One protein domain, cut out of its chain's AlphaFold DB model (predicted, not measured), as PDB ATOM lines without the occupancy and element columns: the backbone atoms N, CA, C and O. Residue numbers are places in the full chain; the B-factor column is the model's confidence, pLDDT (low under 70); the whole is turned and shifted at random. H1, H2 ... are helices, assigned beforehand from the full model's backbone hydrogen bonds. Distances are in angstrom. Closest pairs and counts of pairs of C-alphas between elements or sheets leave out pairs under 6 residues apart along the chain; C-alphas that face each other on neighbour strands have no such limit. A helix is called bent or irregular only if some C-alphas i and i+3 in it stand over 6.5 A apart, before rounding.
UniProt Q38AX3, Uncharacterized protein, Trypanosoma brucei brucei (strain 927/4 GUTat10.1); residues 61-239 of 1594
ATOM      1  N   GLU A  61      -1.793 -20.415  46.188       67.10
ATOM      2  CA  GLU A  61      -1.381 -20.912  44.875       67.10
ATOM      3  C   GLU A  61      -2.474 -20.720  43.811       67.10
ATOM      4  O   GLU A  61      -2.141 -20.320  42.699       67.10
ATOM      5  N   GLU A  62      -3.760 -20.894  44.144       69.67
ATOM      6  CA  GLU A  62      -4.890 -20.596  43.242       69.67
ATOM      7  C   GLU A  62      -4.943 -19.099  42.916       69.67
ATOM      8  O   GLU A  62      -5.026 -18.716  41.751       69.67
ATOM      9  N   ASP A  63      -4.787 -18.246  43.932       69.54
ATOM     10  CA  ASP A  63      -4.751 -16.788  43.777       69.54
ATOM     11  C   ASP A  63      -3.570 -16.319  42.905       69.54
ATOM     12  O   ASP A  63      -3.702 -15.411  42.076       69.54
ATOM     13  N   ARG A  64      -2.404 -16.967  43.049       72.12
ATOM     14  CA  ARG A  64      -1.216 -16.710  42.218       72.12
ATOM     15  C   ARG A  64      -1.344 -17.286  40.807       72.12
ATOM     16  O   ARG A  64      -0.835 -16.670  39.868       72.12
ATOM     17  N   LEU A  65      -2.030 -18.414  40.632       77.79
ATOM     18  CA  LEU A  65      -2.372 -18.970  39.321       77.79
ATOM     19  C   LEU A  65      -3.327 -18.041  38.572       77.79
ATOM     20  O   LEU A  65      -3.018 -17.669  37.442       77.79
ATOM     21  N   LEU A  66      -4.411 -17.595  39.217       76.85
ATOM     22  CA  LEU A  66      -5.350 -16.610  38.673       76.85
ATOM     23  C   LEU A  66      -4.602 -15.352  38.215       76.85
ATOM     24  O   LEU A  66      -4.738 -14.932  37.070       76.85
ATOM     25  N   PHE A  67      -3.749 -14.795  39.077       79.69
ATOM     26  CA  PHE A  67      -2.932 -13.628  38.750       79.69
ATOM     27  C   PHE A  67      -2.030 -13.844  37.531       79.69
ATOM     28  O   PHE A  67      -2.038 -13.042  36.600       79.69
ATOM     29  N   THR A  68      -1.282 -14.949  37.511       78.10
ATOM     30  CA  THR A  68      -0.347 -15.272  36.422       78.10
ATOM     31  C   THR A  68      -1.091 -15.496  35.101       78.10
ATOM     32  O   THR A  68      -0.634 -15.052  34.048       78.10
ATOM     33  N   GLN A  69      -2.272 -16.123  35.149       79.25
ATOM     34  CA  GLN A  69      -3.157 -16.276  33.995       79.25
ATOM     35  C   GLN A  69      -3.713 -14.927  33.517       79.25
ATOM     36  O   GLN A  69      -3.686 -14.671  32.317       79.25
ATOM     37  N   CYS A  70      -4.155 -14.039  34.415       76.42
ATOM     38  CA  CYS A  70      -4.620 -12.694  34.063       76.42
ATOM     39  C   CYS A  70      -3.509 -11.850  33.421       76.42
ATOM     40  O   CYS A  70      -3.736 -11.267  32.362       76.42
ATOM     41  N   VAL A  71      -2.300 -11.827  33.995       75.41
ATOM     42  CA  VAL A  71      -1.142 -11.112  33.422       75.41
ATOM     43  C   VAL A  71      -0.803 -11.656  32.031       75.41
ATOM     44  O   VAL A  71      -0.673 -10.871  31.094       75.41
ATOM     45  N   ARG A  72      -0.744 -12.986  31.852       71.26
ATOM     46  CA  ARG A  72      -0.480 -13.606  30.541       71.26
ATOM     47  C   ARG A  72      -1.597 -13.329  29.526       71.26
ATOM     48  O   ARG A  72      -1.293 -12.993  28.387       71.26
ATOM     49  N   ARG A  73      -2.877 -13.407  29.923       70.74
ATOM     50  CA  ARG A  73      -4.024 -13.037  29.066       70.74
ATOM     51  C   ARG A  73      -3.915 -11.589  28.592       70.74
ATOM     52  O   ARG A  73      -4.093 -11.341  27.404       70.74
ATOM     53  N   VAL A  74      -3.591 -10.657  29.492       65.76
ATOM     54  CA  VAL A  74      -3.383  -9.241  29.160       65.76
ATOM     55  C   VAL A  74      -2.208  -9.071  28.194       65.76
ATOM     56  O   VAL A  74      -2.382  -8.469  27.140       65.76
ATOM     57  N   GLN A  75      -1.036  -9.629  28.506       65.24
ATOM     58  CA  GLN A  75       0.170  -9.461  27.685       65.24
ATOM     59  C   GLN A  75       0.032 -10.046  26.270       65.24
ATOM     60  O   GLN A  75       0.561  -9.456  25.331       65.24
ATOM     61  N   CYS A  76      -0.694 -11.156  26.097       63.36
ATOM     62  CA  CYS A  76      -0.987 -11.702  24.770       63.36
ATOM     63  C   CYS A  76      -2.073 -10.888  24.039       63.36
ATOM     64  O   CYS A  76      -1.833 -10.371  22.953       63.36
ATOM     65  N   ARG A  77      -3.268 -10.741  24.631       57.38
ATOM     66  CA  ARG A  77      -4.474 -10.321  23.890       57.38
ATOM     67  C   ARG A  77      -4.676  -8.809  23.748       57.38
ATOM     68  O   ARG A  77      -5.471  -8.392  22.909       57.38
ATOM     69  N   LEU A  78      -3.955  -7.962  24.495       55.68
ATOM     70  CA  LEU A  78      -4.108  -6.492  24.433       55.68
ATOM     71  C   LEU A  78      -3.582  -5.877  23.109       55.68
ATOM     72  O   LEU A  78      -3.689  -4.674  22.897       55.68
ATOM     73  N   LYS A  79      -3.079  -6.678  22.162       55.93
ATOM     74  CA  LYS A  79      -2.868  -6.234  20.771       55.93
ATOM     75  C   LYS A  79      -4.023  -6.574  19.827       55.93
ATOM     76  O   LYS A  79      -4.251  -5.812  18.890       55.93
ATOM     77  N   GLU A  80      -4.739  -7.663  20.096       56.03
ATOM     78  CA  GLU A  80      -5.580  -8.378  19.127       56.03
ATOM     79  C   GLU A  80      -7.081  -8.144  19.367       56.03
ATOM     80  O   GLU A  80      -7.777  -7.656  18.483       56.03
ATOM     81  N   SER A  81      -7.594  -8.416  20.573       52.71
ATOM     82  CA  SER A  81      -9.042  -8.585  20.808       52.71
ATOM     83  C   SER A  81      -9.762  -7.363  21.406       52.71
ATOM     84  O   SER A  81     -10.747  -7.511  22.130       52.71
ATOM     85  N   LEU A  82      -9.267  -6.145  21.164       50.51
ATOM     86  CA  LEU A  82      -9.741  -4.922  21.843       50.51
ATOM     87  C   LEU A  82     -10.866  -4.150  21.146       50.51
ATOM     88  O   LEU A  82     -11.470  -3.286  21.774       50.51
ATOM     89  N   SER A  83     -11.203  -4.484  19.902       58.47
ATOM     90  CA  SER A  83     -12.465  -4.047  19.284       58.47
ATOM     91  C   SER A  83     -13.691  -4.579  20.046       58.47
ATOM     92  O   SER A  83     -14.773  -3.999  19.979       58.47
ATOM     93  N   SER A  84     -13.527  -5.664  20.812       67.08
ATOM     94  CA  SER A  84     -14.575  -6.247  21.644       67.08
ATOM     95  C   SER A  84     -14.698  -5.538  22.998       67.08
ATOM     96  O   SER A  84     -13.940  -5.793  23.939       67.08
ATOM     97  N   MET A  85     -15.750  -4.726  23.144       70.50
ATOM     98  CA  MET A  85     -16.172  -4.159  24.436       70.50
ATOM     99  C   MET A  85     -16.423  -5.229  25.515       70.50
ATOM    100  O   MET A  85     -16.301  -4.945  26.707       70.50
ATOM    101  N   ASN A  86     -16.729  -6.472  25.127       75.99
ATOM    102  CA  ASN A  86     -16.884  -7.584  26.065       75.99
ATOM    103  C   ASN A  86     -15.535  -8.027  26.655       75.99
ATOM    104  O   ASN A  86     -15.458  -8.283  27.855       75.99
ATOM    105  N   PHE A  87     -14.463  -8.047  25.857       75.19
ATOM    106  CA  PHE A  87     -13.113  -8.337  26.352       75.19
ATOM    107  C   PHE A  87     -12.584  -7.214  27.256       75.19
ATOM    108  O   PHE A  87     -12.034  -7.493  28.323       75.19
ATOM    109  N   LEU A  88     -12.828  -5.946  26.895       71.36
ATOM    110  CA  LEU A  88     -12.544  -4.800  27.771       71.36
ATOM    111  C   LEU A  88     -13.269  -4.921  29.121       71.36
ATOM    112  O   LEU A  88     -12.649  -4.705  30.160       71.36
ATOM    113  N   ARG A  89     -14.546  -5.332  29.126       78.53
ATOM    114  CA  ARG A  89     -15.320  -5.586  30.356       78.53
ATOM    115  C   ARG A  89     -14.803  -6.779  31.165       78.53
ATOM    116  O   ARG A  89     -14.733  -6.666  32.387       78.53
ATOM    117  N   GLU A  90     -14.399  -7.886  30.531       79.95
ATOM    118  CA  GLU A  90     -13.782  -9.014  31.251       79.95
ATOM    119  C   GLU A  90     -12.482  -8.558  31.931       79.95
ATOM    120  O   GLU A  90     -12.339  -8.729  33.143       79.95
ATOM    121  N   LEU A  91     -11.580  -7.894  31.193       75.48
ATOM    122  CA  LEU A  91     -10.341  -7.337  31.742       75.48
ATOM    123  C   LEU A  91     -10.609  -6.368  32.898       75.48
ATOM    124  O   LEU A  91     -10.038  -6.524  33.978       75.48
ATOM    125  N   ALA A  92     -11.507  -5.405  32.701       77.23
ATOM    126  CA  ALA A  92     -11.916  -4.446  33.719       77.23
ATOM    127  C   ALA A  92     -12.439  -5.132  34.999       77.23
ATOM    128  O   ALA A  92     -12.073  -4.722  36.100       77.23
ATOM    129  N   SER A  93     -13.185  -6.238  34.878       80.91
ATOM    130  CA  SER A  93     -13.673  -7.034  36.021       80.91
ATOM    131  C   SER A  93     -12.575  -7.738  36.838       80.91
ATOM    132  O   SER A  93     -12.834  -8.223  37.943       80.91
ATOM    133  N   TYR A  94     -11.345  -7.815  36.319       80.77
ATOM    134  CA  TYR A  94     -10.163  -8.225  37.081       80.77
ATOM    135  C   TYR A  94      -9.501  -7.016  37.769       80.77
ATOM    136  O   TYR A  94      -9.102  -7.129  38.929       80.77
ATOM    137  N   TYR A  95      -9.456  -5.842  37.125       77.69
ATOM    138  CA  TYR A  95      -8.946  -4.596  37.729       77.69
ATOM    139  C   TYR A  95      -9.848  -4.008  38.831       77.69
ATOM    140  O   TYR A  95      -9.390  -3.163  39.596       77.69
ATOM    141  N   THR A  96     -11.091  -4.469  38.992       80.69
ATOM    142  CA  THR A  96     -11.950  -4.095  40.133       80.69
ATOM    143  C   THR A  96     -11.879  -5.055  41.323       80.69
ATOM    144  O   THR A  96     -12.517  -4.817  42.346       80.69
ATOM    145  N   ARG A  97     -11.089  -6.135  41.261       81.04
ATOM    146  CA  ARG A  97     -10.991  -7.088  42.380       81.04
ATOM    147  C   ARG A  97     -10.089  -6.558  43.492       81.04
ATOM    148  O   ARG A  97      -8.912  -6.268  43.278       81.04
ATOM    149  N   THR A  98     -10.634  -6.469  44.702       76.04
ATOM    150  CA  THR A  98      -9.891  -6.104  45.921       76.04
ATOM    151  C   THR A  98      -9.194  -7.312  46.548       76.04
ATOM    152  O   THR A  98      -8.039  -7.207  46.955       76.04
ATOM    153  N   ALA A  99      -9.875  -8.460  46.568       74.07
ATOM    154  CA  ALA A  99      -9.339  -9.767  46.933       74.07
ATOM    155  C   ALA A  99      -9.119 -10.632  45.673       74.07
ATOM    156  O   ALA A  99      -9.920 -10.538  44.738       74.07
ATOM    157  N   PRO A 100      -8.089 -11.495  45.636       73.52
ATOM    158  CA  PRO A 100      -7.168 -11.829  46.730       73.52
ATOM    159  C   PRO A 100      -6.088 -10.768  47.009       73.52
ATOM    160  O   PRO A 100      -5.895  -9.834  46.235       73.52
ATOM    161  N   LEU A 101      -5.383 -10.912  48.136       74.66
ATOM    162  CA  LEU A 101      -4.255 -10.052  48.515       74.66
ATOM    163  C   LEU A 101      -2.932 -10.706  48.099       74.66
ATOM    164  O   LEU A 101      -2.484 -11.675  48.711       74.66
ATOM    165  N   ILE A 102      -2.274 -10.163  47.078       72.44
ATOM    166  CA  ILE A 102      -1.042 -10.717  46.513       72.44
ATOM    167  C   ILE A 102       0.155  -9.984  47.110       72.44
ATOM    168  O   ILE A 102       0.333  -8.781  46.938       72.44
ATOM    169  N   ASN A 103       0.988 -10.725  47.847       68.43
ATOM    170  CA  ASN A 103       2.171 -10.204  48.546       68.43
ATOM    171  C   ASN A 103       1.876  -8.993  49.470       68.43
ATOM    172  O   ASN A 103       2.774  -8.208  49.759       68.43
ATOM    173  N   GLY A 104       0.627  -8.853  49.939       72.59
ATOM    174  CA  GLY A 104       0.152  -7.751  50.786       72.59
ATOM    175  C   GLY A 104      -0.647  -6.658  50.060       72.59
ATOM    176  O   GLY A 104      -1.312  -5.872  50.729       72.59
ATOM    177  N   PHE A 105      -0.647  -6.627  48.723       77.32
ATOM    178  CA  PHE A 105      -1.385  -5.639  47.929       77.32
ATOM    179  C   PHE A 105      -2.710  -6.204  47.386       77.32
ATOM    180  O   PHE A 105      -2.790  -7.399  47.100       77.32
ATOM    181  N   PRO A 106      -3.749  -5.370  47.187       81.00
ATOM    182  CA  PRO A 106      -4.958  -5.759  46.459       81.00
ATOM    183  C   PRO A 106      -4.657  -6.335  45.071       81.00
ATOM    184  O   PRO A 106      -3.696  -5.919  44.412       81.00
ATOM    185  N   PHE A 107      -5.497  -7.261  44.603       82.80
ATOM    186  CA  PHE A 107      -5.349  -7.887  43.283       82.80
ATOM    187  C   PHE A 107      -5.272  -6.840  42.160       82.80
ATOM    188  O   PHE A 107      -4.370  -6.897  41.328       82.80
ATOM    189  N   CYS A 108      -6.153  -5.836  42.187       82.27
ATOM    190  CA  CYS A 108      -6.177  -4.730  41.231       82.27
ATOM    191  C   CYS A 108      -4.858  -3.941  41.141       82.27
ATOM    192  O   CYS A 108      -4.359  -3.726  40.038       82.27
ATOM    193  N   VAL A 109      -4.272  -3.572  42.288       79.02
ATOM    194  CA  VAL A 109      -2.985  -2.851  42.391       79.02
ATOM    195  C   VAL A 109      -1.835  -3.726  41.889       79.02
ATOM    196  O   VAL A 109      -0.973  -3.287  41.128       79.02
ATOM    197  N   SER A 110      -1.849  -5.003  42.272       80.86
ATOM    198  CA  SER A 110      -0.854  -5.984  41.833       80.86
ATOM    199  C   SER A 110      -0.884  -6.168  40.313       80.86
ATOM    200  O   SER A 110       0.165  -6.269  39.676       80.86
ATOM    201  N   LEU A 111      -2.085  -6.189  39.721       81.83
ATOM    202  CA  LEU A 111      -2.281  -6.394  38.288       81.83
ATOM    203  C   LEU A 111      -1.817  -5.170  37.494       81.83
ATOM    204  O   LEU A 111      -1.066  -5.334  36.537       81.83
ATOM    205  N   SER A 112      -2.174  -3.953  37.920       75.96
ATOM    206  CA  SER A 112      -1.743  -2.720  37.247       75.96
ATOM    207  C   SER A 112      -0.227  -2.520  37.246       75.96
ATOM    208  O   SER A 112       0.300  -2.009  36.257       75.96
ATOM    209  N   TYR A 113       0.487  -2.948  38.297       75.47
ATOM    210  CA  TYR A 113       1.955  -2.942  38.296       75.47
ATOM    211  C   TYR A 113       2.549  -3.945  37.298       75.47
ATOM    212  O   TYR A 113       3.516  -3.615  36.617       75.47
ATOM    213  N   ALA A 114       1.979  -5.149  37.186       74.14
ATOM    214  CA  ALA A 114       2.501  -6.209  36.319       74.14
ATOM    215  C   ALA A 114       2.211  -6.006  34.818       74.14
ATOM    216  O   ALA A 114       2.878  -6.615  33.980       74.14
ATOM    217  N   THR A 115       1.218  -5.182  34.473       71.10
ATOM    218  CA  THR A 115       0.788  -4.948  33.087       71.10
ATOM    219  C   THR A 115       0.970  -3.480  32.685       71.10
ATOM    220  O   THR A 115       1.945  -3.107  32.039       71.10
ATOM    221  N   PHE A 116       0.029  -2.629  33.078       69.64
ATOM    222  CA  PHE A 116      -0.170  -1.289  32.543       69.64
ATOM    223  C   PHE A 116       0.956  -0.313  32.904       69.64
ATOM    224  O   PHE A 116       1.514   0.340  32.021       69.64
ATOM    225  N   LEU A 117       1.329  -0.236  34.182       65.44
ATOM    226  CA  LEU A 117       2.355   0.698  34.650       65.44
ATOM    227  C   LEU A 117       3.745   0.308  34.130       65.44
ATOM    228  O   LEU A 117       4.527   1.186  33.773       65.44
ATOM    229  N   PHE A 118       4.021  -0.995  34.005       65.67
ATOM    230  CA  PHE A 118       5.243  -1.494  33.374       65.67
ATOM    231  C   PHE A 118       5.312  -1.105  31.890       65.67
ATOM    232  O   PHE A 118       6.325  -0.567  31.443       65.67
ATOM    233  N   HIS A 119       4.224  -1.286  31.131       67.41
ATOM    234  CA  HIS A 119       4.179  -0.883  29.722       67.41
ATOM    235  C   HIS A 119       4.304   0.639  29.532       67.41
ATOM    236  O   HIS A 119       5.061   1.075  28.669       67.41
ATOM    237  N   MET A 120       3.659   1.459  30.369       63.46
ATOM    238  CA  MET A 120       3.793   2.926  30.323       63.46
ATOM    239  C   MET A 120       5.201   3.435  30.692       63.46
ATOM    240  O   MET A 120       5.562   4.555  30.330       63.46
ATOM    241  N   GLN A 121       6.010   2.624  31.382       66.26
ATOM    242  CA  GLN A 121       7.423   2.908  31.665       66.26
ATOM    243  C   GLN A 121       8.372   2.471  30.530       66.26
ATOM    244  O   GLN A 121       9.563   2.788  30.574       66.26
ATOM    245  N   MET A 122       7.892   1.803  29.477       63.74
ATOM    246  CA  MET A 122       8.726   1.481  28.314       63.74
ATOM    247  C   MET A 122       9.066   2.752  27.503       63.74
ATOM    248  O   MET A 122       8.269   3.691  27.449       63.74
ATOM    249  N   PRO A 123      10.235   2.823  26.835       54.72
ATOM    250  CA  PRO A 123      10.620   3.996  26.037       54.72
ATOM    251  C   PRO A 123       9.790   4.166  24.754       54.72
ATOM    252  O   PRO A 123       9.784   5.249  24.167       54.72
ATOM    253  N   HIS A 124       9.093   3.117  24.309       63.17
ATOM    254  CA  HIS A 124       8.298   3.099  23.084       63.17
ATOM    255  C   HIS A 124       6.911   2.517  23.381       63.17
ATOM    256  O   HIS A 124       6.764   1.310  23.542       63.17
ATOM    257  N   VAL A 125       5.908   3.395  23.464       66.93
ATOM    258  CA  VAL A 125       4.489   3.049  23.644       66.93
ATOM    259  C   VAL A 125       3.714   3.654  22.474       66.93
ATOM    260  O   VAL A 125       3.928   4.827  22.148       66.93
ATOM    261  N   CYS A 126       2.849   2.877  21.820       71.79
ATOM    262  CA  CYS A 126       2.068   3.373  20.689       71.79
ATOM    263  C   CYS A 126       0.891   4.244  21.159       71.79
ATOM    264  O   CYS A 126       0.348   4.060  22.246       71.79
ATOM    265  N   ILE A 127       0.474   5.191  20.313       72.67
ATOM    266  CA  ILE A 127      -0.677   6.074  20.586       72.67
ATOM    267  C   ILE A 127      -1.963   5.258  20.753       72.67
ATOM    268  O   ILE A 127      -2.732   5.520  21.674       72.67
ATOM    269  N   GLU A 128      -2.142   4.230  19.924       74.40
ATOM    270  CA  GLU A 128      -3.268   3.302  20.020       74.40
ATOM    271  C   GLU A 128      -3.288   2.554  21.358       74.40
ATOM    272  O   GLU A 128      -4.331   2.514  22.003       74.40
ATOM    273  N   ASP A 129      -2.148   2.018  21.815       74.05
ATOM    274  CA  ASP A 129      -2.042   1.324  23.110       74.05
ATOM    275  C   ASP A 129      -2.500   2.236  24.257       74.05
ATOM    276  O   ASP A 129      -3.243   1.812  25.136       74.05
ATOM    277  N   ILE A 130      -2.133   3.521  24.213       75.73
ATOM    278  CA  ILE A 130      -2.528   4.517  25.219       75.73
ATOM    279  C   ILE A 130      -4.039   4.792  25.187       75.73
ATOM    280  O   ILE A 130      -4.662   4.862  26.247       75.73
ATOM    281  N   GLN A 131      -4.644   4.914  24.002       80.22
ATOM    282  CA  GLN A 131      -6.098   5.075  23.863       80.22
ATOM    283  C   GLN A 131      -6.845   3.832  24.378       80.22
ATOM    284  O   GLN A 131      -7.793   3.955  25.154       80.22
ATOM    285  N   ARG A 132      -6.356   2.636  24.029       75.37
ATOM    286  CA  ARG A 132      -6.865   1.341  24.507       75.37
ATOM    287  C   ARG A 132      -6.743   1.212  26.037       75.37
ATOM    288  O   ARG A 132      -7.673   0.743  26.692       75.37
ATOM    289  N   TYR A 133      -5.644   1.682  26.641       79.78
ATOM    290  CA  TYR A 133      -5.496   1.740  28.102       79.78
ATOM    291  C   TYR A 133      -6.463   2.740  28.755       79.78
ATOM    292  O   TYR A 133      -7.008   2.438  29.817       79.78
ATOM    293  N   ALA A 134      -6.725   3.898  28.139       81.86
ATOM    294  CA  ALA A 134      -7.708   4.854  28.653       81.86
ATOM    295  C   ALA A 134      -9.135   4.264  28.649       81.86
ATOM    296  O   ALA A 134      -9.834   4.360  29.658       81.86
ATOM    297  N   GLN A 135      -9.525   3.568  27.574       82.65
ATOM    298  CA  GLN A 135     -10.795   2.827  27.482       82.65
ATOM    299  C   GLN A 135     -10.913   1.720  28.546       82.65
ATOM    300  O   GLN A 135     -11.969   1.546  29.158       82.65
ATOM    301  N   LEU A 136      -9.824   0.992  28.815       80.46
ATOM    302  CA  LEU A 136      -9.777  -0.030  29.865       80.46
ATOM    303  C   LEU A 136      -9.942   0.571  31.272       80.46
ATOM    304  O   LEU A 136     -10.664   0.003  32.091       80.46
ATOM    305  N   ILE A 137      -9.326   1.724  31.553       83.80
ATOM    306  CA  ILE A 137      -9.481   2.433  32.835       83.80
ATOM    307  C   ILE A 137     -10.907   2.973  32.994       83.80
ATOM    308  O   ILE A 137     -11.481   2.813  34.070       83.80
ATOM    309  N   ALA A 138     -11.504   3.539  31.937       83.76
ATOM    310  CA  ALA A 138     -12.910   3.953  31.934       83.76
ATOM    311  C   ALA A 138     -13.831   2.778  32.299       83.76
ATOM    312  O   ALA A 138     -14.537   2.821  33.305       83.76
ATOM    313  N   THR A 139     -13.698   1.665  31.570       83.44
ATOM    314  CA  THR A 139     -14.473   0.436  31.800       83.44
ATOM    315  C   THR A 139     -14.264  -0.131  33.215       83.44
ATOM    316  O   THR A 139     -15.195  -0.665  33.813       83.44
ATOM    317  N   ALA A 140     -13.059  -0.009  33.786       82.91
ATOM    318  CA  ALA A 140     -12.775  -0.431  35.160       82.91
ATOM    319  C   ALA A 140     -13.453   0.458  36.213       82.91
ATOM    320  O   ALA A 140     -13.925  -0.062  37.220       82.91
ATOM    321  N   ILE A 141     -13.552   1.771  35.993       82.91
ATOM    322  CA  ILE A 141     -14.262   2.671  36.914       82.91
ATOM    323  C   ILE A 141     -15.783   2.514  36.775       82.91
ATOM    324  O   ILE A 141     -16.483   2.562  37.786       82.91
ATOM    325  N   ASP A 142     -16.304   2.230  35.580       81.84
ATOM    326  CA  ASP A 142     -17.729   1.934  35.346       81.84
ATOM    327  C   ASP A 142     -18.235   0.679  36.068       81.84
ATOM    328  O   ASP A 142     -19.404   0.612  36.441       81.84
ATOM    329  N   ILE A 143     -17.356  -0.288  36.345       84.29
ATOM    330  CA  ILE A 143     -17.689  -1.476  37.147       84.29
ATOM    331  C   ILE A 143     -17.668  -1.179  38.665       84.29
ATOM    332  O   ILE A 143     -18.281  -1.916  39.438       84.29
ATOM    333  N   ILE A 144     -17.003  -0.109  39.123       82.71
ATOM    334  CA  ILE A 144     -16.977   0.277  40.546       82.71
ATOM    335  C   ILE A 144     -18.207   1.154  40.853       82.71
ATOM    336  O   ILE A 144     -18.327   2.230  40.264       82.71
ATOM    337  N   PRO A 145     -19.089   0.771  41.799       80.34
ATOM    338  CA  PRO A 145     -20.259   1.577  42.150       80.34
ATOM    339  C   PRO A 145     -19.849   2.911  42.788       80.34
ATOM    340  O   PRO A 145     -18.922   2.951  43.601       80.34
ATOM    341  N   ASP A 146     -20.563   3.996  42.467       74.61
ATOM    342  CA  ASP A 146     -20.198   5.373  42.851       74.61
ATOM    343  C   ASP A 146     -19.898   5.561  44.341       74.61
ATOM    344  O   ASP A 146     -18.934   6.235  44.702       74.61
ATOM    345  N   THR A 147     -20.664   4.897  45.209       76.54
ATOM    346  CA  THR A 147     -20.493   4.941  46.670       76.54
ATOM    347  C   THR A 147     -19.154   4.387  47.162       76.54
ATOM    348  O   THR A 147     -18.765   4.681  48.286       76.54
ATOM    349  N   GLN A 148     -18.447   3.601  46.344       78.83
ATOM    350  CA  GLN A 148     -17.142   3.014  46.661       78.83
ATOM    351  C   GLN A 148     -15.998   3.596  45.816       78.83
ATOM    352  O   GLN A 148     -14.836   3.352  46.139       78.83
ATOM    353  N   ARG A 149     -16.280   4.381  44.760       79.59
ATOM    354  CA  ARG A 149     -15.254   4.910  43.834       79.59
ATOM    355  C   ARG A 149     -14.150   5.708  44.539       79.59
ATOM    356  O   ARG A 149     -13.007   5.646  44.108       79.59
ATOM    357  N   SER A 150     -14.450   6.417  45.625       73.34
ATOM    358  CA  SER A 150     -13.465   7.183  46.410       73.34
ATOM    359  C   SER A 150     -12.561   6.320  47.305       73.34
ATOM    360  O   SER A 150     -11.403   6.677  47.529       73.34
ATOM    361  N   GLU A 151     -13.065   5.195  47.818       76.62
ATOM    362  CA  GLU A 151     -12.361   4.330  48.777       76.62
ATOM    363  C   GLU A 151     -11.671   3.126  48.115       76.62
ATOM    364  O   GLU A 151     -10.722   2.567  48.673       76.62
ATOM    365  N   HIS A 152     -12.124   2.731  46.922       84.48
ATOM    366  CA  HIS A 152     -11.654   1.540  46.223       84.48
ATOM    367  C   HIS A 152     -10.148   1.622  45.887       84.48
ATOM    368  O   HIS A 152      -9.706   2.612  45.294       84.48
ATOM    369  N   PRO A 153      -9.338   0.579  46.175       82.44
ATOM    370  CA  PRO A 153      -7.880   0.635  46.021       82.44
ATOM    371  C   PRO A 153      -7.406   0.899  44.584       82.44
ATOM    372  O   PRO A 153      -6.407   1.584  44.392       82.44
ATOM    373  N   PHE A 154      -8.144   0.466  43.554       84.49
ATOM    374  CA  PHE A 154      -7.824   0.839  42.164       84.49
ATOM    375  C   PHE A 154      -7.833   2.366  41.950       84.49
ATOM    376  O   PHE A 154      -6.969   2.912  41.274       84.49
ATOM    377  N   VAL A 155      -8.764   3.087  42.577       83.97
ATOM    378  CA  VAL A 155      -8.870   4.544  42.430       83.97
ATOM    379  C   VAL A 155      -7.928   5.266  43.396       83.97
ATOM    380  O   VAL A 155      -7.210   6.187  43.000       83.97
ATOM    381  N   ARG A 156      -7.894   4.825  44.658       82.00
ATOM    382  CA  ARG A 156      -7.112   5.442  45.739       82.00
ATOM    383  C   ARG A 156      -5.606   5.209  45.619       82.00
ATOM    384  O   ARG A 156      -4.835   6.075  46.029       82.00
ATOM    385  N   ASP A 157      -5.191   4.067  45.079       79.47
ATOM    386  CA  ASP A 157      -3.786   3.663  45.027       79.47
ATOM    387  C   ASP A 157      -3.261   3.720  43.584       79.47
ATOM    388  O   ASP A 157      -2.345   4.496  43.325       79.47
ATOM    389  N   VAL A 158      -3.901   3.044  42.618       79.40
ATOM    390  CA  VAL A 158      -3.412   3.028  41.219       79.40
ATOM    391  C   VAL A 158      -3.639   4.363  40.508       79.40
ATOM    392  O   VAL A 158      -2.695   4.977  40.019       79.40
ATOM    393  N   ILE A 159      -4.882   4.851  40.434       83.86
ATOM    394  CA  ILE A 159      -5.186   6.074  39.671       83.86
ATOM    395  C   ILE A 159      -4.595   7.302  40.370       83.86
ATOM    396  O   ILE A 159      -3.820   8.053  39.778       83.86
ATOM    397  N   ARG A 160      -4.920   7.509  41.648       82.93
ATOM    398  CA  ARG A 160      -4.398   8.634  42.434       82.93
ATOM    399  C   ARG A 160      -2.872   8.576  42.583       82.93
ATOM    400  O   ARG A 160      -2.218   9.598  42.372       82.93
ATOM    401  N   GLY A 161      -2.335   7.420  42.974       76.20
ATOM    402  CA  GLY A 161      -0.917   7.221  43.267       76.20
ATOM    403  C   GLY A 161      -0.074   7.098  42.008       76.20
ATOM    404  O   GLY A 161       0.660   8.024  41.672       76.20
ATOM    405  N   ASP A 162      -0.187   5.970  41.313       75.35
ATOM    406  CA  ASP A 162       0.729   5.619  40.225       75.35
ATOM    407  C   ASP A 162       0.473   6.389  38.918       75.35
ATOM    408  O   ASP A 162       1.427   6.742  38.225       75.35
ATOM    409  N   VAL A 163      -0.791   6.671  38.566       78.38
ATOM    410  CA  VAL A 163      -1.122   7.391  37.320       78.38
ATOM    411  C   VAL A 163      -0.945   8.899  37.479       78.38
ATOM    412  O   VAL A 163      -0.231   9.515  36.693       78.38
ATOM    413  N   PHE A 164      -1.569   9.520  38.485       82.22
ATOM    414  CA  PHE A 164      -1.512  10.979  38.662       82.22
ATOM    415  C   PHE A 164      -0.343  11.474  39.534       82.22
ATOM    416  O   PHE A 164      -0.078  12.680  39.566       82.22
ATOM    417  N   GLY A 165       0.394  10.586  40.207       75.92
ATOM    418  CA  GLY A 165       1.556  10.953  41.022       75.92
ATOM    419  C   GLY A 165       1.202  11.696  42.316       75.92
ATOM    420  O   GLY A 165       2.016  12.478  42.810       75.92
ATOM    421  N   LEU A 166      -0.012  11.525  42.854       79.91
ATOM    422  CA  LEU A 166      -0.432  12.113  44.131       79.91
ATOM    423  C   LEU A 166      -0.163  11.156  45.297       79.91
ATOM    424  O   LEU A 166      -0.249   9.944  45.158       79.91
ATOM    425  N   SER A 167       0.073  11.690  46.495       71.21
ATOM    426  CA  SER A 167       0.202  10.862  47.700       71.21
ATOM    427  C   SER A 167      -1.093  10.082  47.983       71.21
ATOM    428  O   SER A 167      -2.142  10.685  48.251       71.21
ATOM    429  N   SER A 168      -1.018   8.747  47.941       65.03
ATOM    430  CA  SER A 168      -2.035   7.851  48.508       65.03
ATOM    431  C   SER A 168      -1.840   7.739  50.030       65.03
ATOM    432  O   SER A 168      -0.698   7.722  50.486       65.03
ATOM    433  N   PRO A 169      -2.914   7.641  50.836       60.60
ATOM    434  CA  PRO A 169      -2.809   7.397  52.276       60.60
ATOM    435  C   PRO A 169      -2.402   5.957  52.651       60.60
ATOM    436  O   PRO A 169      -2.239   5.683  53.835       60.60
ATOM    437  N   SER A 170      -2.288   5.026  51.692       59.36
ATOM    438  CA  SER A 170      -1.941   3.614  51.953       59.36
ATOM    439  C   SER A 170      -0.468   3.264  51.696       59.36
ATOM    440  O   SER A 170       0.036   2.270  52.217       59.36
ATOM    441  N   LEU A 171       0.209   4.074  50.879       54.30
ATOM    442  CA  LEU A 171       1.547   3.837  50.352       54.30
ATOM    443  C   LEU A 171       2.442   5.014  50.743       54.30
ATOM    444  O   LEU A 171       2.363   6.084  50.140       54.30
ATOM    445  N   GLU A 172       3.339   4.801  51.709       47.71
ATOM    446  CA  GLU A 172       4.401   5.754  52.082       47.71
ATOM    447  C   GLU A 172       5.530   5.791  51.028       47.71
ATOM    448  O   GLU A 172       6.713   5.609  51.316       47.71
ATOM    449  N   GLY A 173       5.154   6.002  49.765       51.55
ATOM    450  CA  GLY A 173       6.062   6.278  48.658       51.55
ATOM    451  C   GLY A 173       6.228   7.787  48.430       51.55
ATOM    452  O   GLY A 173       5.296   8.559  48.679       51.55
ATOM    453  N   PRO A 174       7.387   8.250  47.928       46.77
ATOM    454  CA  PRO A 174       7.520   9.626  47.468       46.77
ATOM    455  C   PRO A 174       6.579   9.873  46.279       46.77
ATOM    456  O   PRO A 174       6.467   9.044  45.378       46.77
ATOM    457  N   ALA A 175       5.918  11.031  46.255       51.21
ATOM    458  CA  ALA A 175       5.008  11.409  45.175       51.21
ATOM    459  C   ALA A 175       5.776  11.605  43.851       51.21
ATOM    460  O   ALA A 175       6.374  12.656  43.603       51.21
ATOM    461  N   HIS A 176       5.785  10.574  43.004       55.20
ATOM    462  CA  HIS A 176       6.466  10.576  41.713       55.20
ATOM    463  C   HIS A 176       5.666  11.374  40.672       55.20
ATOM    464  O   HIS A 176       4.888  10.827  39.896       55.20
ATOM    465  N   TYR A 177       5.867  12.693  40.632       60.29
ATOM    466  CA  TYR A 177       5.205  13.552  39.648       60.29
ATOM    467  C   TYR A 177       5.653  13.223  38.218       60.29
ATOM    468  O   TYR A 177       6.778  13.530  37.821       60.29
ATOM    469  N   VAL A 178       4.738  12.672  37.414       62.17
ATOM    470  CA  VAL A 178       5.011  12.176  36.049       62.17
ATOM    471  C   VAL A 178       5.464  13.280  35.072       62.17
ATOM    472  O   VAL A 178       6.022  13.011  34.016       62.17
ATOM    473  N   VAL A 179       5.362  14.555  35.458       60.03
ATOM    474  CA  VAL A 179       6.008  15.704  34.789       60.03
ATOM    475  C   VAL A 179       7.538  15.516  34.635       60.03
ATOM    476  O   VAL A 179       8.142  16.048  33.699       60.03
ATOM    477  N   LEU A 180       8.164  14.750  35.538       64.67
ATOM    478  CA  LEU A 180       9.616  14.554  35.646       64.67
ATOM    479  C   LEU A 180      10.192  13.425  34.765       64.67
ATOM    480  O   LEU A 180      11.413  13.290  34.698       64.67
ATOM    481  N   VAL A 181       9.365  12.616  34.095       71.13
ATOM    482  CA  VAL A 181       9.838  11.447  33.319       71.13
ATOM    483  C   VAL A 181      10.546  11.838  32.002       71.13
ATOM    484  O   VAL A 181      10.348  12.951  31.505       71.13
ATOM    485  N   PRO A 182      11.354  10.964  31.371       71.17
ATOM    486  CA  PRO A 182      11.915  11.202  30.034       71.17
ATOM    487  C   PRO A 182      10.859  11.579  28.977       71.17
ATOM    488  O   PRO A 182       9.727  11.103  29.024       71.17
ATOM    489  N   SER A 183      11.218  12.403  27.980       68.88
ATOM    490  CA  SER A 183      10.264  12.980  27.004       68.88
ATOM    491  C   SER A 183       9.366  11.971  26.272       68.88
ATOM    492  O   SER A 183       8.238  12.313  25.923       68.88
ATOM    493  N   LEU A 184       9.832  10.736  26.054       66.88
ATOM    494  CA  LEU A 184       9.044   9.676  25.411       66.88
ATOM    495  C   LEU A 184       7.906   9.182  26.323       66.88
ATOM    496  O   LEU A 184       6.743   9.229  25.925       66.88
ATOM    497  N   GLN A 185       8.225   8.826  27.572       72.65
ATOM    498  CA  GLN A 185       7.232   8.490  28.602       72.65
ATOM    499  C   GLN A 185       6.311   9.687  28.897       72.65
ATOM    500  O   GLN A 185       5.110   9.509  29.075       72.65
ATOM    501  N   TYR A 186       6.839  10.919  28.878       77.65
ATOM    502  CA  TYR A 186       6.034  12.126  29.092       77.65
ATOM    503  C   TYR A 186       4.999  12.307  27.978       77.65
ATOM    504  O   TYR A 186       3.856  12.640  28.276       77.65
ATOM    505  N   ARG A 187       5.346  12.034  26.709       76.14
ATOM    506  CA  ARG A 187       4.366  12.038  25.610       76.14
ATOM    507  C   ARG A 187       3.251  11.028  25.882       76.14
ATOM    508  O   ARG A 187       2.086  11.410  25.805       76.14
ATOM    509  N   ALA A 188       3.607   9.791  26.239       76.74
ATOM    510  CA  ALA A 188       2.643   8.729  26.517       76.74
ATOM    511  C   ALA A 188       1.695   9.098  27.671       76.74
ATOM    512  O   ALA A 188       0.475   9.080  27.509       76.74
ATOM    513  N   PHE A 189       2.256   9.533  28.803       82.12
ATOM    514  CA  PHE A 189       1.496  10.033  29.947       82.12
ATOM    515  C   PHE A 189       0.618  11.242  29.594       82.12
ATOM    516  O   PHE A 189      -0.536  11.299  30.004       82.12
ATOM    517  N   SER A 190       1.134  12.204  28.823       82.22
ATOM    518  CA  SER A 190       0.392  13.422  28.478       82.22
ATOM    519  C   SER A 190      -0.817  13.166  27.582       82.22
ATOM    520  O   SER A 190      -1.751  13.955  27.619       82.22
ATOM    521  N   LEU A 191      -0.817  12.080  26.801       84.02
ATOM    522  CA  LEU A 191      -2.003  11.628  26.080       84.02
ATOM    523  C   LEU A 191      -2.975  10.950  27.054       84.02
ATOM    524  O   LEU A 191      -4.102  11.411  27.193       84.02
ATOM    525  N   LEU A 192      -2.508   9.938  27.795       84.95
ATOM    526  CA  LEU A 192      -3.297   9.197  28.784       84.95
ATOM    527  C   LEU A 192      -4.053  10.124  29.754       84.95
ATOM    528  O   LEU A 192      -5.266  10.022  29.897       84.95
ATOM    529  N   ALA A 193      -3.335  11.028  30.424       84.51
ATOM    530  CA  ALA A 193      -3.892  11.910  31.447       84.51
ATOM    531  C   ALA A 193      -4.877  12.940  30.878       84.51
ATOM    532  O   ALA A 193      -5.760  13.396  31.597       84.51
ATOM    533  N   VAL A 194      -4.731  13.299  29.600       84.71
ATOM    534  CA  VAL A 194      -5.657  14.192  28.901       84.71
ATOM    535  C   VAL A 194      -6.922  13.431  28.527       84.71
ATOM    536  O   VAL A 194      -7.992  13.815  28.986       84.71
ATOM    537  N   THR A 195      -6.799  12.279  27.866       84.05
ATOM    538  CA  THR A 195      -7.939  11.421  27.509       84.05
ATOM    539  C   THR A 195      -8.765  11.012  28.738       84.05
ATOM    540  O   THR A 195      -9.989  11.090  28.700       84.05
ATOM    541  N   LEU A 196      -8.122  10.656  29.859       85.18
ATOM    542  CA  LEU A 196      -8.808  10.309  31.115       85.18
ATOM    543  C   LEU A 196      -9.564  11.479  31.772       85.18
ATOM    544  O   LEU A 196     -10.516  11.239  32.514       85.18
ATOM    545  N   VAL A 197      -9.153  12.729  31.527       84.19
ATOM    546  CA  VAL A 197      -9.871  13.920  32.007       84.19
ATOM    547  C   VAL A 197     -10.974  14.322  31.027       84.19
ATOM    548  O   VAL A 197     -12.090  14.580  31.464       84.19
ATOM    549  N   GLU A 198     -10.702  14.301  29.719       80.30
ATOM    550  CA  GLU A 198     -11.677  14.591  28.653       80.30
ATOM    551  C   GLU A 198     -12.892  13.652  28.703       80.30
ATOM    552  O   GLU A 198     -14.019  14.097  28.514       80.30
ATOM    553  N   HIS A 199     -12.687  12.369  29.023       80.33
ATOM    554  CA  HIS A 199     -13.775  11.394  29.173       80.33
ATOM    555  C   HIS A 199     -14.519  11.499  30.525       80.33
ATOM    556  O   HIS A 199     -15.416  10.702  30.786       80.33
ATOM    557  N   GLY A 200     -14.140  12.419  31.425       77.72
ATOM    558  CA  GLY A 200     -14.764  12.574  32.751       77.72
ATOM    559  C   GLY A 200     -14.552  11.394  33.716       77.72
ATOM    560  O   GLY A 200     -15.206  11.314  34.752       77.72
ATOM    561  N   VAL A 201     -13.639  10.477  33.382       77.81
ATOM    562  CA  VAL A 201     -13.457   9.161  34.027       77.81
ATOM    563  C   VAL A 201     -12.896   9.266  35.449       77.81
ATOM    564  O   VAL A 201     -13.164   8.423  36.303       77.81
ATOM    565  N   VAL A 202     -12.093  10.293  35.727       80.97
ATOM    566  CA  VAL A 202     -11.353  10.428  36.989       80.97
ATOM    567  C   VAL A 202     -12.150  11.264  37.999       80.97
ATOM    568  O   VAL A 202     -12.585  12.362  37.654       80.97
ATOM    569  N   PRO A 203     -12.292  10.830  39.270       81.97
ATOM    570  CA  PRO A 203     -12.985  11.611  40.292       81.97
ATOM    571  C   PRO A 203     -12.472  13.050  40.413       81.97
ATOM    572  O   PRO A 203     -11.268  13.295  40.541       81.97
ATOM    573  N   VAL A 204     -13.408  14.002  40.442       81.60
ATOM    574  CA  VAL A 204     -13.145  15.451  40.422       81.60
ATOM    575  C   VAL A 204     -12.195  15.897  41.543       81.60
ATOM    576  O   VAL A 204     -11.357  16.769  41.328       81.60
ATOM    577  N   ASP A 205     -12.228  15.257  42.716       82.15
ATOM    578  CA  ASP A 205     -11.288  15.527  43.813       82.15
ATOM    579  C   ASP A 205      -9.827  15.194  43.479       82.15
ATOM    580  O   ASP A 205      -8.918  15.906  43.913       82.15
ATOM    581  N   ILE A 206      -9.590  14.127  42.709       84.03
ATOM    582  CA  ILE A 206      -8.256  13.728  42.241       84.03
ATOM    583  C   ILE A 206      -7.784  14.723  41.180       84.03
ATOM    584  O   ILE A 206      -6.673  15.239  41.301       84.03
ATOM    585  N   ILE A 207      -8.645  15.076  40.216       84.82
ATOM    586  CA  ILE A 207      -8.345  16.092  39.193       84.82
ATOM    587  C   ILE A 207      -8.004  17.435  39.858       84.82
ATOM    588  O   ILE A 207      -6.965  18.021  39.561       84.82
ATOM    589  N   ASN A 208      -8.811  17.902  40.812       85.44
ATOM    590  CA  ASN A 208      -8.588  19.166  41.520       85.44
ATOM    591  C   ASN A 208      -7.289  19.171  42.337       85.44
ATOM    592  O   ASN A 208      -6.575  20.177  42.360       85.44
ATOM    593  N   GLN A 209      -6.949  18.062  43.000       84.15
ATOM    594  CA  GLN A 209      -5.684  17.930  43.732       84.15
ATOM    595  C   GLN A 209      -4.481  17.891  42.778       84.15
ATOM    596  O   GLN A 209      -3.482  18.568  43.029       84.15
ATOM    597  N   TRP A 210      -4.594  17.173  41.659       86.03
ATOM    598  CA  TRP A 210      -3.559  17.089  40.630       86.03
ATOM    599  C   TRP A 210      -3.339  18.430  39.931       86.03
ATOM    600  O   TRP A 210      -2.219  18.934  39.943       86.03
ATOM    601  N   GLN A 211      -4.391  19.088  39.434       85.75
ATOM    602  CA  GLN A 211      -4.290  20.423  38.840       85.75
ATOM    603  C   GLN A 211      -3.722  21.457  39.825       85.75
ATOM    604  O   GLN A 211      -2.936  22.309  39.421       85.75
ATOM    605  N   ARG A 212      -4.081  21.408  41.119       83.91
ATOM    606  CA  ARG A 212      -3.474  22.282  42.143       83.91
ATOM    607  C   ARG A 212      -1.964  22.054  42.233       83.91
ATOM    608  O   ARG A 212      -1.206  23.020  42.184       83.91
ATOM    609  N   LYS A 213      -1.523  20.792  42.255       83.30
ATOM    610  CA  LYS A 213      -0.097  20.447  42.262       83.30
ATOM    611  C   LYS A 213       0.610  20.811  40.950       83.30
ATOM    612  O   LYS A 213       1.747  21.275  40.988       83.30
ATOM    613  N   LEU A 214      -0.056  20.697  39.799       83.89
ATOM    614  CA  LEU A 214       0.466  21.207  38.530       83.89
ATOM    615  C   LEU A 214       0.637  22.734  38.573       83.89
ATOM    616  O   LEU A 214       1.679  23.216  38.146       83.89
ATOM    617  N   ARG A 215      -0.317  23.498  39.133       82.22
ATOM    618  CA  ARG A 215      -0.205  24.967  39.286       82.22
ATOM    619  C   ARG A 215       0.997  25.359  40.161       82.22
ATOM    620  O   ARG A 215       1.652  26.359  39.881       82.22
ATOM    621  N   GLU A 216       1.346  24.553  41.166       81.59
ATOM    622  CA  GLU A 216       2.605  24.703  41.916       81.59
ATOM    623  C   GLU A 216       3.837  24.392  41.043       81.59
ATOM    624  O   GLU A 216       4.793  25.166  41.031       81.59
ATOM    625  N   LEU A 217       3.815  23.303  40.262       81.95
ATOM    626  CA  LEU A 217       4.908  22.929  39.351       81.95
ATOM    627  C   LEU A 217       5.099  23.916  38.181       81.95
ATOM    628  O   LEU A 217       6.220  24.071  37.698       81.95
ATOM    629  N   CYS A 218       4.066  24.655  37.771       75.46
ATOM    630  CA  CYS A 218       4.186  25.780  36.836       75.46
ATOM    631  C   CYS A 218       5.076  26.911  37.372       75.46
ATOM    632  O   CYS A 218       5.674  27.640  36.584       75.46
ATOM    633  N   ARG A 219       5.219  27.027  38.700       75.62
ATOM    634  CA  ARG A 219       6.107  27.991  39.372       75.62
ATOM    635  C   ARG A 219       7.507  27.421  39.651       75.62
ATOM    636  O   ARG A 219       8.310  28.071  40.317       75.62
ATOM    637  N   ALA A 220       7.822  26.218  39.159       77.15
ATOM    638  CA  ALA A 220       9.139  25.610  39.327       77.15
ATOM    639  C   ALA A 220      10.233  26.363  38.549       77.15
ATOM    640  O   ALA A 220      10.042  26.787  37.408       77.15
ATOM    641  N   THR A 221      11.427  26.439  39.144       71.57
ATOM    642  CA  THR A 221      12.623  27.070  38.551       71.57
ATOM    643  C   THR A 221      13.118  26.371  37.280       71.57
ATOM    644  O   THR A 221      13.748  27.001  36.433       71.57
ATOM    645  N   SER A 222      12.824  25.077  37.115       72.77
ATOM    646  CA  SER A 222      13.133  24.333  35.892       72.77
ATOM    647  C   SER A 222      12.104  24.628  34.802       72.77
ATOM    648  O   SER A 222      10.943  24.228  34.903       72.77
ATOM    649  N   SER A 223      12.555  25.264  33.716       67.64
ATOM    650  CA  SER A 223      11.711  25.595  32.561       67.64
ATOM    651  C   SER A 223      11.135  24.369  31.844       67.64
ATOM    652  O   SER A 223      10.127  24.496  31.153       67.64
ATOM    653  N   LEU A 224      11.735  23.183  32.003       68.93
ATOM    654  CA  LEU A 224      11.165  21.931  31.501       68.93
ATOM    655  C   LEU A 224       9.927  21.542  32.322       68.93
ATOM    656  O   LEU A 224       8.859  21.312  31.763       68.93
ATOM    657  N   VAL A 225      10.062  21.538  33.652       75.94
ATOM    658  CA  VAL A 225       8.994  21.147  34.584       75.94
ATOM    659  C   VAL A 225       7.809  22.103  34.482       75.94
ATOM    660  O   VAL A 225       6.678  21.643  34.343       75.94
ATOM    661  N   SER A 226       8.052  23.416  34.460       73.21
ATOM    662  CA  SER A 226       6.976  24.406  34.375       73.21
ATOM    663  C   SER A 226       6.269  24.426  33.019       73.21
ATOM    664  O   SER A 226       5.044  24.517  32.988       73.21
ATOM    665  N   ASN A 227       6.979  24.268  31.892       72.74
ATOM    666  CA  ASN A 227       6.304  24.174  30.593       72.74
ATOM    667  C   ASN A 227       5.501  22.873  30.451       72.74
ATOM    668  O   ASN A 227       4.409  22.916  29.891       72.74
ATOM    669  N   ARG A 228       5.980  21.741  30.982       79.87
ATOM    670  CA  ARG A 228       5.238  20.468  30.976       79.87
ATOM    671  C   ARG A 228       4.013  20.488  31.881       79.87
ATOM    672  O   ARG A 228       2.926  20.140  31.433       79.87
ATOM    673  N   ALA A 229       4.170  20.947  33.123       79.50
ATOM    674  CA  ALA A 229       3.054  21.119  34.045       79.50
ATOM    675  C   ALA A 229       1.982  22.037  33.438       79.50
ATOM    676  O   ALA A 229       0.808  21.675  33.433       79.50
ATOM    677  N   LEU A 230       2.384  23.156  32.822       74.12
ATOM    678  CA  LEU A 230       1.429  24.038  32.157       74.12
ATOM    679  C   LEU A 230       0.840  23.413  30.885       74.12
ATOM    680  O   LEU A 230      -0.333  23.621  30.624       74.12
ATOM    681  N   THR A 231       1.589  22.618  30.115       75.02
ATOM    682  CA  THR A 231       1.048  21.912  28.933       75.02
ATOM    683  C   THR A 231      -0.057  20.935  29.328       75.02
ATOM    684  O   THR A 231      -1.049  20.825  28.614       75.02
ATOM    685  N   LEU A 232       0.080  20.269  30.478       81.21
ATOM    686  CA  LEU A 232      -0.973  19.425  31.039       81.21
ATOM    687  C   LEU A 232      -2.180  20.272  31.467       81.21
ATOM    688  O   LEU A 232      -3.274  20.011  30.988       81.21
ATOM    689  N   ILE A 233      -1.991  21.349  32.246       81.04
ATOM    690  CA  ILE A 233      -3.093  22.264  32.626       81.04
ATOM    691  C   ILE A 233      -3.816  22.828  31.390       81.04
ATOM    692  O   ILE A 233      -5.042  22.836  31.344       81.04
ATOM    693  N   LEU A 234      -3.075  23.254  30.364       73.28
ATOM    694  CA  LEU A 234      -3.604  23.808  29.113       73.28
ATOM    695  C   LEU A 234      -4.353  22.782  28.250       73.28
ATOM    696  O   LEU A 234      -4.956  23.173  27.248       73.28
ATOM    697  N   LYS A 235      -4.377  21.507  28.650       78.45
ATOM    698  CA  LYS A 235      -5.238  20.468  28.080       78.45
ATOM    699  C   LYS A 235      -6.319  19.981  29.053       78.45
ATOM    700  O   LYS A 235      -7.440  19.770  28.626       78.45
ATOM    701  N   THR A 236      -6.024  19.862  30.350       78.34
ATOM    702  CA  THR A 236      -6.910  19.218  31.344       78.34
ATOM    703  C   THR A 236      -7.684  20.167  32.261       78.34
ATOM    704  O   THR A 236      -8.431  19.697  33.115       78.34
ATOM    705  N   ALA A 237      -7.461  21.480  32.191       76.32
ATOM    706  CA  ALA A 237      -8.245  22.468  32.928       76.32
ATOM    707  C   ALA A 237      -9.085  23.298  31.955       76.32
ATOM    708  O   ALA A 237      -8.554  23.849  30.992       76.32
ATOM    709  N   GLU A 238     -10.383  23.418  32.217       69.01
ATOM    710  CA  GLU A 238     -11.276  24.311  31.472       69.01
ATOM    711  C   GLU A 238     -10.897  25.771  31.767       69.01
ATOM    712  O   GLU A 238     -10.463  26.510  30.880       69.01
ATOM    713  N   GLU A 239     -10.931  26.144  33.049       65.91
ATOM    714  CA  GLU A 239     -10.539  27.465  33.534       65.91
ATOM    715  C   GLU A 239      -9.013  27.610  33.658       65.91
ATOM    716  O   GLU A 239      -8.356  27.035  34.535       65.91
TER     717      GLU A 239
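Overview. This is residues 61 to 239 of the 1594 residues of an uncharacterized protein of Trypanosoma brucei brucei (strain 927/4 GUTat10.1) (UniProt Q38AX3). Helices are stacked one after another along an elongated body, from H1 at one end to the helical hairpin of H8 and H9 at the other. H1 packs on H3, H2 crosses H4 and meets residues 107 to 112 of H3 with its closest C-alpha at its last residue, Tyr 95, H6 lies near the middle beside H3, and H7 lies between H4 and H9. The printed part has 179 residues with nine named helices, H1 to H9 in order, and no named strand; the class is all helix. The whole is compact, with a radius of gyration of the C-alphas of 16.1 A, yet only just elongated, spanning 51 by 33 by 27 A.

Along the chain. H1, residues 61 to 77, begins at C-alpha 61 (-1.381, -20.912, 44.875) and is 23.7 A long. H2 is residues 85 to 95. H3, residues 107 to 120, is 19.2 A long and irregular: C-alphas 114 and 117 are 7.1 A apart. H4, residues 127 to 143, is 24.9 A long and begins at C-alpha 127 (-0.677, 6.074, 20.586). H5 is residues 146 to 149. H6, residues 153 to 163, is neither bent nor irregular, but only just: C-alphas 156 and 159 are 6.4 A apart. H7, residues 183 to 198, is 22.1 A long. H8, residues 204 to 217, is 19.6 A long, and H9, residues 223 to 236, is 19.7 A long and ends at C-alpha 236 (-6.910, 19.218, 31.344).

Arrangement. H3 is the hub, touching H1, H2, H6 and, only just, H7 with 3 pairs of C-alphas within 8 A. H1 and H3 run the same way at a shallow tilt of 30 degrees; their closest C-alphas, Val 71 and Thr 115, are 6.5 A apart. H3 and H6 touch at C-alphas of Cys 108 and Phe 154, 5.9 A. H2 touches H4 at Ala 92 and Ala 140, whose C-alphas are 4.4 A apart. H4 touches H7 at a steep tilt of 40 degrees, closest at C-alphas of Ile 130 and Leu 192, 5.9 A. H7 touches residues 232 to 236 of H9, closest at C-alphas of Val 194 and Thr 236, 5.7 A. H8 and H9 form a hairpin, closest at C-alphas of Leu 214 and Ala 229, 5.2 A. H5 touches no helix. H1, H2, H4, H8 and H9 have every O i to N i+4 pair within hydrogen-bond range; H3 has 8 of 10, H6 4 of 7 and H7 11 of 12, and H5 is too short for such a pair.

Size, cuts and confidence. The C-alphas farthest apart, Glu 62 and Thr 221, are 51.0 A apart. The printed part has no cut. The links H2 to H3 and H6 to H7 are long. Mean pLDDT of the printed part is 74.5, with 44 residues under 70, among them 74 to 84, 116 to 125 and 168 to 180.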